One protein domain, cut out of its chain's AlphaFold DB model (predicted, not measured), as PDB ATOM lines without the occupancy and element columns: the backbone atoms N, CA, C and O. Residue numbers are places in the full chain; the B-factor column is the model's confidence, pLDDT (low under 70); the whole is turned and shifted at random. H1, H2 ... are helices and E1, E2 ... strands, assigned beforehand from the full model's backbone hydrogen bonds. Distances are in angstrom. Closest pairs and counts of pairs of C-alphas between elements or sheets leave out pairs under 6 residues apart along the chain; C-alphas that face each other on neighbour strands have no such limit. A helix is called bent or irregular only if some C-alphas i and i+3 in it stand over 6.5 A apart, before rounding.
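AT A GLANCE: This is residues 28 to 95 of the 125 residues of an uncharacterized protein of Haemophilus parainfluenzae (UniProt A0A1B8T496). Three helices form a small up-and-down bundle, with H1 and H3 packed closely side by side and the longest helix, H2, folded back from H1 and running against both. Before them, residues 28 to 36 fold back on themselves, where residues 28 to 29 pair antiparallel with residues 35 to 36 of E1. The 68 printed residues hold one named strand and three named helices, in the order E1, H1, H2, H3, and the class is mostly helix. The whole is compact and rounded, with a radius of gyration of the C-alphas of 10.9 A and spans of 31 by 26 by 17 A.

IN THESE COORDINATES: H2, residues 60 to 74, is 21.1 A long and irregular: C-alphas 61 and 64 are 8.1 A apart. H1, residues 45 to 58, is 20.3 A long and begins with C-alpha 45 at (-2.474, -13.905, -40.904). H3, residues 80 to 93, is 19.9 A long and ends with C-alpha 93 at (3.033, -18.997, -26.645). E1, residues 35 to 37, begins with C-alpha 35 at (10.240, -32.794, -37.083) and pairs with no named strand.

HOW THE PARTS SIT: H2 and H1 form a helical hairpin, at a shallow tilt of 29 degrees, opposite ways. They touch through residues 62 to 67 of H2 and 52 to 56 of H1 alone; their closest C-alphas, of Ser 63 and Val 55, are 6.2 A apart. H1 and H3 touch and run the same way at a shallow tilt of 34 degrees, only just short of steep; their closest C-alphas, of Tyr 53 and Gly 89, are 4.1 A apart. H2 and H3 are near each other, with closest C-alphas 8.1 A apart. E1 is apart from H1, H2 and H3. Each O i to N i+4 pair is within hydrogen-bond range in H1 and H3, and 9 of 11 are in H2.

THE WHOLE: The C-alphas farthest apart, of His 33 and Glu 81, are 31.9 A apart. The printed part has no cut. The links H1 to H2 and H2 to H3 are tight, and E1 to H1 is short. The mean pLDDT of the printed part is 91.5, and no printed residue is under 70.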
ATOM      1  N   ILE A  28       8.757 -30.426 -41.568       87.50
ATOM      2  CA  ILE A  28       9.849 -29.465 -41.403       87.50
ATOM      3  C   ILE A  28      10.649 -29.813 -40.152       87.50
ATOM      4  O   ILE A  28      10.097 -30.116 -39.091       87.50
ATOM      5  N   SER A  29      11.973 -29.786 -40.276       89.81
ATOM      6  CA  SER A  29      12.861 -30.034 -39.143       89.81
ATOM      7  C   SER A  29      12.746 -28.909 -38.109       89.81
ATOM      8  O   SER A  29      12.804 -27.722 -38.443       89.81
ATOM      9  N   VAL A  30      12.621 -29.279 -36.838       89.62
ATOM     10  CA  VAL A  30      12.846 -28.385 -35.694       89.62
ATOM     11  C   VAL A  30      14.280 -28.532 -35.198       89.62
ATOM     12  O   VAL A  30      14.974 -27.534 -35.019       89.62
ATOM     13  N   SER A  31      14.732 -29.776 -35.041       87.81
ATOM     14  CA  SER A  31      16.101 -30.152 -34.682       87.81
ATOM     15  C   SER A  31      16.525 -31.408 -35.456       87.81
ATOM     16  O   SER A  31      15.757 -31.932 -36.268       87.81
ATOM     17  N   LYS A  32      17.725 -31.939 -35.172       84.94
ATOM     18  CA  LYS A  32      18.212 -33.208 -35.745       84.94
ATOM     19  C   LYS A  32      17.260 -34.387 -35.497       84.94
ATOM     20  O   LYS A  32      17.202 -35.307 -36.303       84.94
ATOM     21  N   HIS A  33      16.518 -34.364 -34.389       90.25
ATOM     22  CA  HIS A  33      15.689 -35.491 -33.944       90.25
ATOM     23  C   HIS A  33      14.192 -35.175 -33.901       90.25
ATOM     24  O   HIS A  33      13.384 -36.071 -33.679       90.25
ATOM     25  N   VAL A  34      13.810 -33.912 -34.105       90.31
ATOM     26  CA  VAL A  34      12.418 -33.464 -34.010       90.31
ATOM     27  C   VAL A  34      12.003 -32.846 -35.335       90.31
ATOM     28  O   VAL A  34      12.621 -31.887 -35.804       90.31
ATOM     29  N   LYS A  35      10.930 -33.375 -35.925       91.44
ATOM     30  CA  LYS A  35      10.240 -32.794 -37.083       91.44
ATOM     31  C   LYS A  35       8.820 -32.400 -36.668       91.44
ATOM     32  O   LYS A  35       8.222 -33.041 -35.806       91.44
ATOM     33  N   ARG A  36       8.272 -31.363 -37.296       88.31
ATOM     34  CA  ARG A  36       6.862 -30.964 -37.162       88.31
ATOM     35  C   ARG A  36       6.208 -30.884 -38.536       88.31
ATOM     36  O   ARG A  36       6.889 -30.664 -39.530       88.31
ATOM     37  N   LEU A  37       4.893 -31.056 -38.610       84.62
ATOM     38  CA  LEU A  37       4.174 -30.917 -39.876       84.62
ATOM     39  C   LEU A  37       4.140 -29.446 -40.307       84.62
ATOM     40  O   LEU A  37       3.781 -28.580 -39.505       84.62
ATOM     41  N   ASN A  38       4.465 -29.165 -41.570       82.19
ATOM     42  CA  ASN A  38       4.269 -27.841 -42.138       82.19
ATOM     43  C   ASN A  38       2.793 -27.644 -42.509       82.19
ATOM     44  O   ASN A  38       2.322 -28.141 -43.533       82.19
ATOM     45  N   THR A  39       2.052 -26.933 -41.661       79.44
ATOM     46  CA  THR A  39       0.651 -26.567 -41.923       79.44
ATOM     47  C   THR A  39       0.502 -25.170 -42.521       79.44
ATOM     48  O   THR A  39      -0.618 -24.696 -42.639       79.44
ATOM     49  N   THR A  40       1.613 -24.540 -42.912       84.38
ATOM     50  CA  THR A  40       1.682 -23.126 -43.294       84.38
ATOM     51  C   THR A  40       0.783 -22.763 -44.474       84.38
ATOM     52  O   THR A  40       0.887 -23.348 -45.555       84.38
ATOM     53  N   VAL A  41       0.008 -21.695 -44.297       90.31
ATOM     54  CA  VAL A  41      -0.671 -20.939 -45.351       90.31
ATOM     55  C   VAL A  41      -0.051 -19.544 -45.433       90.31
ATOM     56  O   VAL A  41      -0.101 -18.746 -44.500       90.31
ATOM     57  N   CYS A  42       0.575 -19.242 -46.568       91.00
ATOM     58  CA  CYS A  42       1.494 -18.107 -46.660       91.00
ATOM     59  C   CYS A  42       0.846 -16.728 -46.597       91.00
ATOM     60  O   CYS A  42       1.492 -15.798 -46.128       91.00
ATOM     61  N   HIS A  43      -0.405 -16.602 -47.029       91.88
ATOM     62  CA  HIS A  43      -1.133 -15.331 -47.076       91.88
ATOM     63  C   HIS A  43      -2.238 -15.240 -46.014       91.88
ATOM     64  O   HIS A  43      -3.128 -14.406 -46.131       91.88
ATOM     65  N   ASP A  44      -2.198 -16.109 -45.001       94.12
ATOM     66  CA  ASP A  44      -3.187 -16.154 -43.925       94.12
ATOM     67  C   ASP A  44      -2.561 -15.691 -42.606       94.12
ATOM     68  O   ASP A  44      -1.713 -16.370 -42.026       94.12
ATOM     69  N   LYS A  45      -2.984 -14.520 -42.131       95.50
ATOM     70  CA  LYS A  45      -2.474 -13.905 -40.904       95.50
ATOM     71  C   LYS A  45      -2.691 -14.776 -39.664       95.50
ATOM     72  O   LYS A  45      -1.797 -14.835 -38.816       95.50
ATOM     73  N   ASP A  46      -3.830 -15.455 -39.567       96.31
ATOM     74  CA  ASP A  46      -4.144 -16.301 -38.414       96.31
ATOM     75  C   ASP A  46      -3.203 -17.505 -38.385       96.31
ATOM     76  O   ASP A  46      -2.698 -17.896 -37.333       96.31
ATOM     77  N   ASP A  47      -2.866 -18.034 -39.556       95.31
ATOM     78  CA  ASP A  47      -1.924 -19.135 -39.680       95.31
ATOM     79  C   ASP A  47      -0.485 -18.727 -39.299       95.31
ATOM     80  O   ASP A  47       0.254 -19.520 -38.707       95.31
ATOM     81  N   TRP A  48      -0.086 -17.475 -39.571       95.56
ATOM     82  CA  TRP A  48       1.188 -16.922 -39.082       95.56
ATOM     83  C   TRP A  48       1.200 -16.810 -37.556       95.56
ATOM     84  O   TRP A  48       2.175 -17.226 -36.928       95.56
ATOM     85  N   TYR A  49       0.111 -16.325 -36.955       96.50
ATOM     86  CA  TYR A  49      -0.033 -16.256 -35.501       96.50
ATOM     87  C   TYR A  49       0.020 -17.645 -34.846       96.50
ATOM     88  O   TYR A  49       0.770 -17.857 -33.893       96.50
ATOM     89  N   LEU A  50      -0.729 -18.616 -35.369       95.75
ATOM     90  CA  LEU A  50      -0.791 -19.971 -34.811       95.75
ATOM     91  C   LEU A  50       0.540 -20.725 -34.926       95.75
ATOM     92  O   LEU A  50       0.879 -21.518 -34.040       95.75
ATOM     93  N   ASP A  51       1.301 -20.490 -35.996       95.12
ATOM     94  CA  ASP A  51       2.654 -21.031 -36.129       95.12
ATOM     95  C   ASP A  51       3.597 -20.433 -35.088       95.12
ATOM     96  O   ASP A  51       4.254 -21.187 -34.365       95.12
ATOM     97  N   GLY A  52       3.593 -19.104 -34.953       95.06
ATOM     98  CA  GLY A  52       4.356 -18.397 -33.931       95.06
ATOM     99  C   GLY A  52       4.033 -18.911 -32.534       95.06
ATOM    100  O   GLY A  52       4.939 -19.313 -31.808       95.06
ATOM    101  N   TYR A  53       2.747 -19.019 -32.194       95.19
ATOM    102  CA  TYR A  53       2.282 -19.535 -30.903       95.19
ATOM    103  C   TYR A  53       2.815 -20.928 -30.595       95.19
ATOM    104  O   TYR A  53       3.324 -21.181 -29.502       95.19
ATOM    105  N   ARG A  54       2.756 -21.840 -31.566       94.50
ATOM    106  CA  ARG A  54       3.284 -23.196 -31.386       94.50
ATOM    107  C   ARG A  54       4.791 -23.192 -31.152       94.50
ATOM    108  O   ARG A  54       5.275 -23.917 -30.289       94.50
ATOM    109  N   VAL A  55       5.525 -22.376 -31.905       94.00
ATOM    110  CA  VAL A  55       6.976 -22.242 -31.739       94.00
ATOM    111  C   VAL A  55       7.313 -21.636 -30.376       94.00
ATOM    112  O   VAL A  55       8.179 -22.166 -29.689       94.00
ATOM    113  N   GLY A  56       6.596 -20.601 -29.941       94.25
ATOM    114  CA  GLY A  56       6.762 -19.999 -28.616       94.25
ATOM    115  C   GLY A  56       6.430 -20.952 -27.473       94.25
ATOM    116  O   GLY A  56       7.046 -20.887 -26.417       94.25
ATOM    117  N   LYS A  57       5.503 -21.885 -27.682       93.88
ATOM    118  CA  LYS A  57       5.123 -22.863 -26.664       93.88
ATOM    119  C   LYS A  57       6.107 -24.030 -26.553       93.88
ATOM    120  O   LYS A  57       6.520 -24.373 -25.451       93.88
ATOM    121  N   ASP A  58       6.476 -24.630 -27.685       92.50
ATOM    122  CA  ASP A  58       7.156 -25.933 -27.706       92.50
ATOM    123  C   ASP A  58       8.623 -25.852 -28.177       92.50
ATOM    124  O   ASP A  58       9.413 -26.755 -27.901       92.50
ATOM    125  N   PHE A  59       9.007 -24.786 -28.894       92.25
ATOM    126  CA  PHE A  59      10.271 -24.695 -29.649       92.25
ATOM    127  C   PHE A  59      10.965 -23.330 -29.513       92.25
ATOM    128  O   PHE A  59      11.566 -22.824 -30.465       92.25
ATOM    129  N   GLN A  60      10.882 -22.733 -28.323       91.56
ATOM    130  CA  GLN A  60      11.421 -21.407 -27.998       91.56
ATOM    131  C   GLN A  60      12.861 -21.203 -28.481       91.56
ATOM    132  O   GLN A  60      13.150 -20.255 -29.208       91.56
ATOM    133  N   ALA A  61      13.750 -22.144 -28.156       90.31
ATOM    134  CA  ALA A  61      15.166 -22.083 -28.514       90.31
ATOM    135  C   ALA A  61      15.432 -22.173 -30.031       90.31
ATOM    136  O   ALA A  61      16.540 -21.892 -30.481       90.31
ATOM    137  N   GLN A  62      14.445 -22.585 -30.831       92.88
ATOM    138  CA  GLN A  62      14.553 -22.714 -32.285       92.88
ATOM    139  C   GLN A  62      13.765 -21.630 -33.032       92.88
ATOM    140  O   GLN A  62      13.631 -21.736 -34.254       92.88
ATOM    141  N   SER A  63      13.266 -20.601 -32.337       91.56
ATOM    142  CA  SER A  63      12.400 -19.546 -32.883       91.56
ATOM    143  C   SER A  63      12.889 -19.002 -34.228       91.56
ATOM    144  O   SER A  63      12.173 -19.092 -35.226       91.56
ATOM    145  N   GLN A  64      14.147 -18.567 -34.286       91.81
ATOM    146  CA  GLN A  64      14.772 -18.018 -35.489       91.81
ATOM    147  C   GLN A  64      14.831 -19.021 -36.643       91.81
ATOM    148  O   GLN A  64      14.451 -18.713 -37.772       91.81
ATOM    149  N   SER A  65      15.253 -20.262 -36.371       92.62
ATOM    150  CA  SER A  65      15.292 -21.316 -37.394       92.62
ATOM    151  C   SER A  65      13.895 -21.608 -37.950       92.62
ATOM    152  O   SER A  65      13.738 -21.824 -39.154       92.62
ATOM    153  N   GLN A  66      12.875 -21.611 -37.088       93.44
ATOM    154  CA  GLN A  66      11.498 -21.889 -37.490       93.44
ATOM    155  C   GLN A  66      10.889 -20.744 -38.302       93.44
ATOM    156  O   GLN A  66      10.279 -21.012 -39.340       93.44
ATOM    157  N   LEU A  67      11.112 -19.494 -37.891       93.12
ATOM    158  CA  LEU A  67      10.692 -18.319 -38.653       93.12
ATOM    159  C   LEU A  67      11.346 -18.305 -40.042       93.12
ATOM    160  O   LEU A  67      10.650 -18.167 -41.049       93.12
ATOM    161  N   ASN A  68      12.655 -18.556 -40.118       91.00
ATOM    162  CA  ASN A  68      13.389 -18.602 -41.386       91.00
ATOM    163  C   ASN A  68      12.864 -19.697 -42.323       91.00
ATOM    164  O   ASN A  68      12.691 -19.458 -43.517       91.00
ATOM    165  N   LYS A  69      12.536 -20.883 -41.795       90.50
ATOM    166  CA  LYS A  69      11.895 -21.955 -42.580       90.50
ATOM    167  C   LYS A  69      10.546 -21.515 -43.152       90.50
ATOM    168  O   LYS A  69      10.276 -21.789 -44.322       90.50
ATOM    169  N   ARG A  70       9.722 -20.807 -42.372       91.69
ATOM    170  CA  ARG A  70       8.431 -20.279 -42.845       91.69
ATOM    171  C   ARG A  70       8.620 -19.218 -43.932       91.69
ATOM    172  O   ARG A  70       7.979 -19.312 -44.977       91.69
ATOM    173  N   ILE A  71       9.532 -18.266 -43.728       91.44
ATOM    174  CA  ILE A  71       9.874 -17.235 -44.722       91.44
ATOM    175  C   ILE A  71      10.357 -17.888 -46.020       91.44
ATOM    176  O   ILE A  71       9.834 -17.592 -47.090       91.44
ATOM    177  N   ASN A  72      11.272 -18.856 -45.947       88.62
ATOM    178  CA  ASN A  72      11.751 -19.572 -47.130       88.62
ATOM    179  C   ASN A  72      10.630 -20.348 -47.835       88.62
ATOM    180  O   ASN A  72      10.552 -20.351 -49.064       88.62
ATOM    181  N   PHE A  73       9.723 -20.969 -47.076       87.44
ATOM    182  CA  PHE A  73       8.584 -21.687 -47.642       87.44
ATOM    183  C   PHE A  73       7.597 -20.760 -48.369       87.44
ATOM    184  O   PHE A  73       7.059 -21.159 -49.409       87.44
ATOM    185  N   CYS A  74       7.381 -19.551 -47.842       88.56
ATOM    186  CA  CYS A  74       6.415 -18.569 -48.341       88.56
ATOM    187  C   CYS A  74       6.976 -17.525 -49.308       88.56
ATOM    188  O   CYS A  74       6.205 -16.841 -49.979       88.56
ATOM    189  N   GLY A  75       8.298 -17.440 -49.422       84.88
ATOM    190  CA  GLY A  75       9.000 -16.490 -50.272       84.88
ATOM    191  C   GLY A  75       9.692 -15.385 -49.474       84.88
ATOM    192  O   GLY A  75       9.284 -15.003 -48.385       84.88
ATOM    193  N   ARG A  76      10.763 -14.832 -50.048       74.56
ATOM    194  CA  ARG A  76      11.666 -13.893 -49.357       74.56
ATOM    195  C   ARG A  76      11.046 -12.537 -48.997       74.56
ATOM    196  O   ARG A  76      11.581 -11.841 -48.145       74.56
ATOM    197  N   ARG A  77       9.940 -12.141 -49.636       85.69
ATOM    198  CA  ARG A  77       9.242 -10.873 -49.358       85.69
ATOM    199  C   ARG A  77       7.953 -11.144 -48.601       85.69
ATOM    200  O   ARG A  77       6.901 -11.320 -49.210       85.69
ATOM    201  N   ILE A  78       8.055 -11.173 -47.277       90.56
ATOM    202  CA  ILE A  78       6.899 -11.340 -46.398       90.56
ATOM    203  C   ILE A  78       6.394  -9.964 -45.942       90.56
ATOM    204  O   ILE A  78       7.180  -9.204 -45.362       90.56
ATOM    205  N   PRO A  79       5.105  -9.643 -46.168       93.00
ATOM    206  CA  PRO A  79       4.459  -8.469 -45.593       93.00
ATOM    207  C   PRO A  79       4.726  -8.336 -44.092       93.00
ATOM    208  O   PRO A  79       4.696  -9.324 -43.357       93.00
ATOM    209  N   GLU A  80       4.972  -7.109 -43.634       93.12
ATOM    210  CA  GLU A  80       5.245  -6.816 -42.222       93.12
ATOM    211  C   GLU A  80       4.137  -7.362 -41.312       93.12
ATOM    212  O   GLU A  80       4.422  -8.061 -40.346       93.12
ATOM    213  N   GLU A  81       2.870  -7.180 -41.701       94.69
ATOM    214  CA  GLU A  81       1.702  -7.636 -40.939       94.69
ATOM    215  C   GLU A  81       1.701  -9.138 -40.609       94.69
ATOM    216  O   GLU A  81       1.209  -9.538 -39.550       94.69
ATOM    217  N   LEU A  82       2.260  -9.973 -41.492       95.81
ATOM    218  CA  LEU A  82       2.339 -11.419 -41.305       95.81
ATOM    219  C   LEU A  82       3.486 -11.777 -40.356       95.81
ATOM    220  O   LEU A  82       3.320 -12.624 -39.478       95.81
ATOM    221  N   ARG A  83       4.624 -11.080 -40.470       93.31
ATOM    222  CA  ARG A  83       5.744 -11.227 -39.527       93.31
ATOM    223  C   ARG A  83       5.340 -10.789 -38.123       93.31
ATOM    224  O   ARG A  83       5.561 -11.539 -37.174       93.31
ATOM    225  N   THR A  84       4.675  -9.645 -37.989       96.00
ATOM    226  CA  THR A  84       4.141  -9.170 -36.706       96.00
ATOM    227  C   THR A  84       3.160 -10.173 -36.104       96.00
ATOM    228  O   THR A  84       3.235 -10.454 -34.911       96.00
ATOM    229  N   ALA A  85       2.267 -10.762 -36.909       96.81
ATOM    230  CA  ALA A  85       1.340 -11.784 -36.421       96.81
ATOM    231  C   ALA A  85       2.072 -12.998 -35.833       96.81
ATOM    232  O   ALA A  85       1.698 -13.473 -34.762       96.81
ATOM    233  N   TRP A  86       3.144 -13.454 -36.482       96.50
ATOM    234  CA  TRP A  86       3.959 -14.555 -35.976       96.50
ATOM    235  C   TRP A  86       4.668 -14.215 -34.668       96.50
ATOM    236  O   TRP A  86       4.593 -15.004 -33.731       96.50
ATOM    237  N   PHE A  87       5.280 -13.032 -34.551       95.50
ATOM    238  CA  PHE A  87       5.911 -12.611 -33.294       95.50
ATOM    239  C   PHE A  87       4.897 -12.457 -32.153       95.50
ATOM    240  O   PHE A  87       5.158 -12.921 -31.046       95.50
ATOM    241  N   ASN A  88       3.712 -11.906 -32.428       95.31
ATOM    242  CA  ASN A  88       2.630 -11.821 -31.441       95.31
ATOM    243  C   ASN A  88       2.162 -13.209 -30.982       95.31
ATOM    244  O   ASN A  88       1.868 -13.415 -29.807       95.31
ATOM    245  N   GLY A  89       2.080 -14.163 -31.912       95.69
ATOM    246  CA  GLY A  89       1.792 -15.555 -31.588       95.69
ATOM    247  C   GLY A  89       2.878 -16.145 -30.700       95.69
ATOM    248  O   GLY A  89       2.570 -16.705 -29.652       95.69
ATOM    249  N   PHE A  90       4.141 -15.978 -31.095       95.69
ATOM    250  CA  PHE A  90       5.302 -16.466 -30.357       95.69
ATOM    251  C   PHE A  90       5.317 -15.976 -28.910       95.69
ATOM    252  O   PHE A  90       5.415 -16.805 -28.008       95.69
ATOM    253  N   ASP A  91       5.149 -14.674 -28.689       94.38
ATOM    254  CA  ASP A  91       5.116 -14.078 -27.348       94.38
ATOM    255  C   ASP A  91       3.963 -14.636 -26.492       94.38
ATOM    256  O   ASP A  91       4.148 -15.039 -25.341       94.38
ATOM    257  N   ALA A  92       2.777 -14.786 -27.090       95.06
ATOM    258  CA  ALA A  92       1.635 -15.407 -26.422       95.06
ATOM    259  C   ALA A  92       1.878 -16.889 -26.074       95.06
ATOM    260  O   ALA A  92       1.359 -17.386 -25.074       95.06
ATOM    261  N   GLY A  93       2.653 -17.606 -26.891       95.25
ATOM    262  CA  GLY A  93       3.033 -18.997 -26.645       95.25
ATOM    263  C   GLY A  93       4.157 -19.148 -25.620       95.25
ATOM    264  O   GLY A  93       4.186 -20.142 -24.893       95.25
ATOM    265  N   SER A  94       5.064 -18.170 -25.533       92.94
ATOM    266  CA  SER A  94       6.249 -18.228 -24.674       92.94
ATOM    267  C   SER A  94       5.989 -17.846 -23.215       92.94
ATOM    268  O   SER A  94       6.909 -17.906 -22.400       92.94
ATOM    269  N   ASN A  95       4.745 -17.498 -22.862       83.31
ATOM    270  CA  ASN A  95       4.351 -16.990 -21.542       83.31
ATOM    271  C   ASN A  95       5.175 -15.762 -21.100       83.31
ATOM    272  O   ASN A  95       5.440 -15.594 -19.909       83.31
TER     273      ASN A  95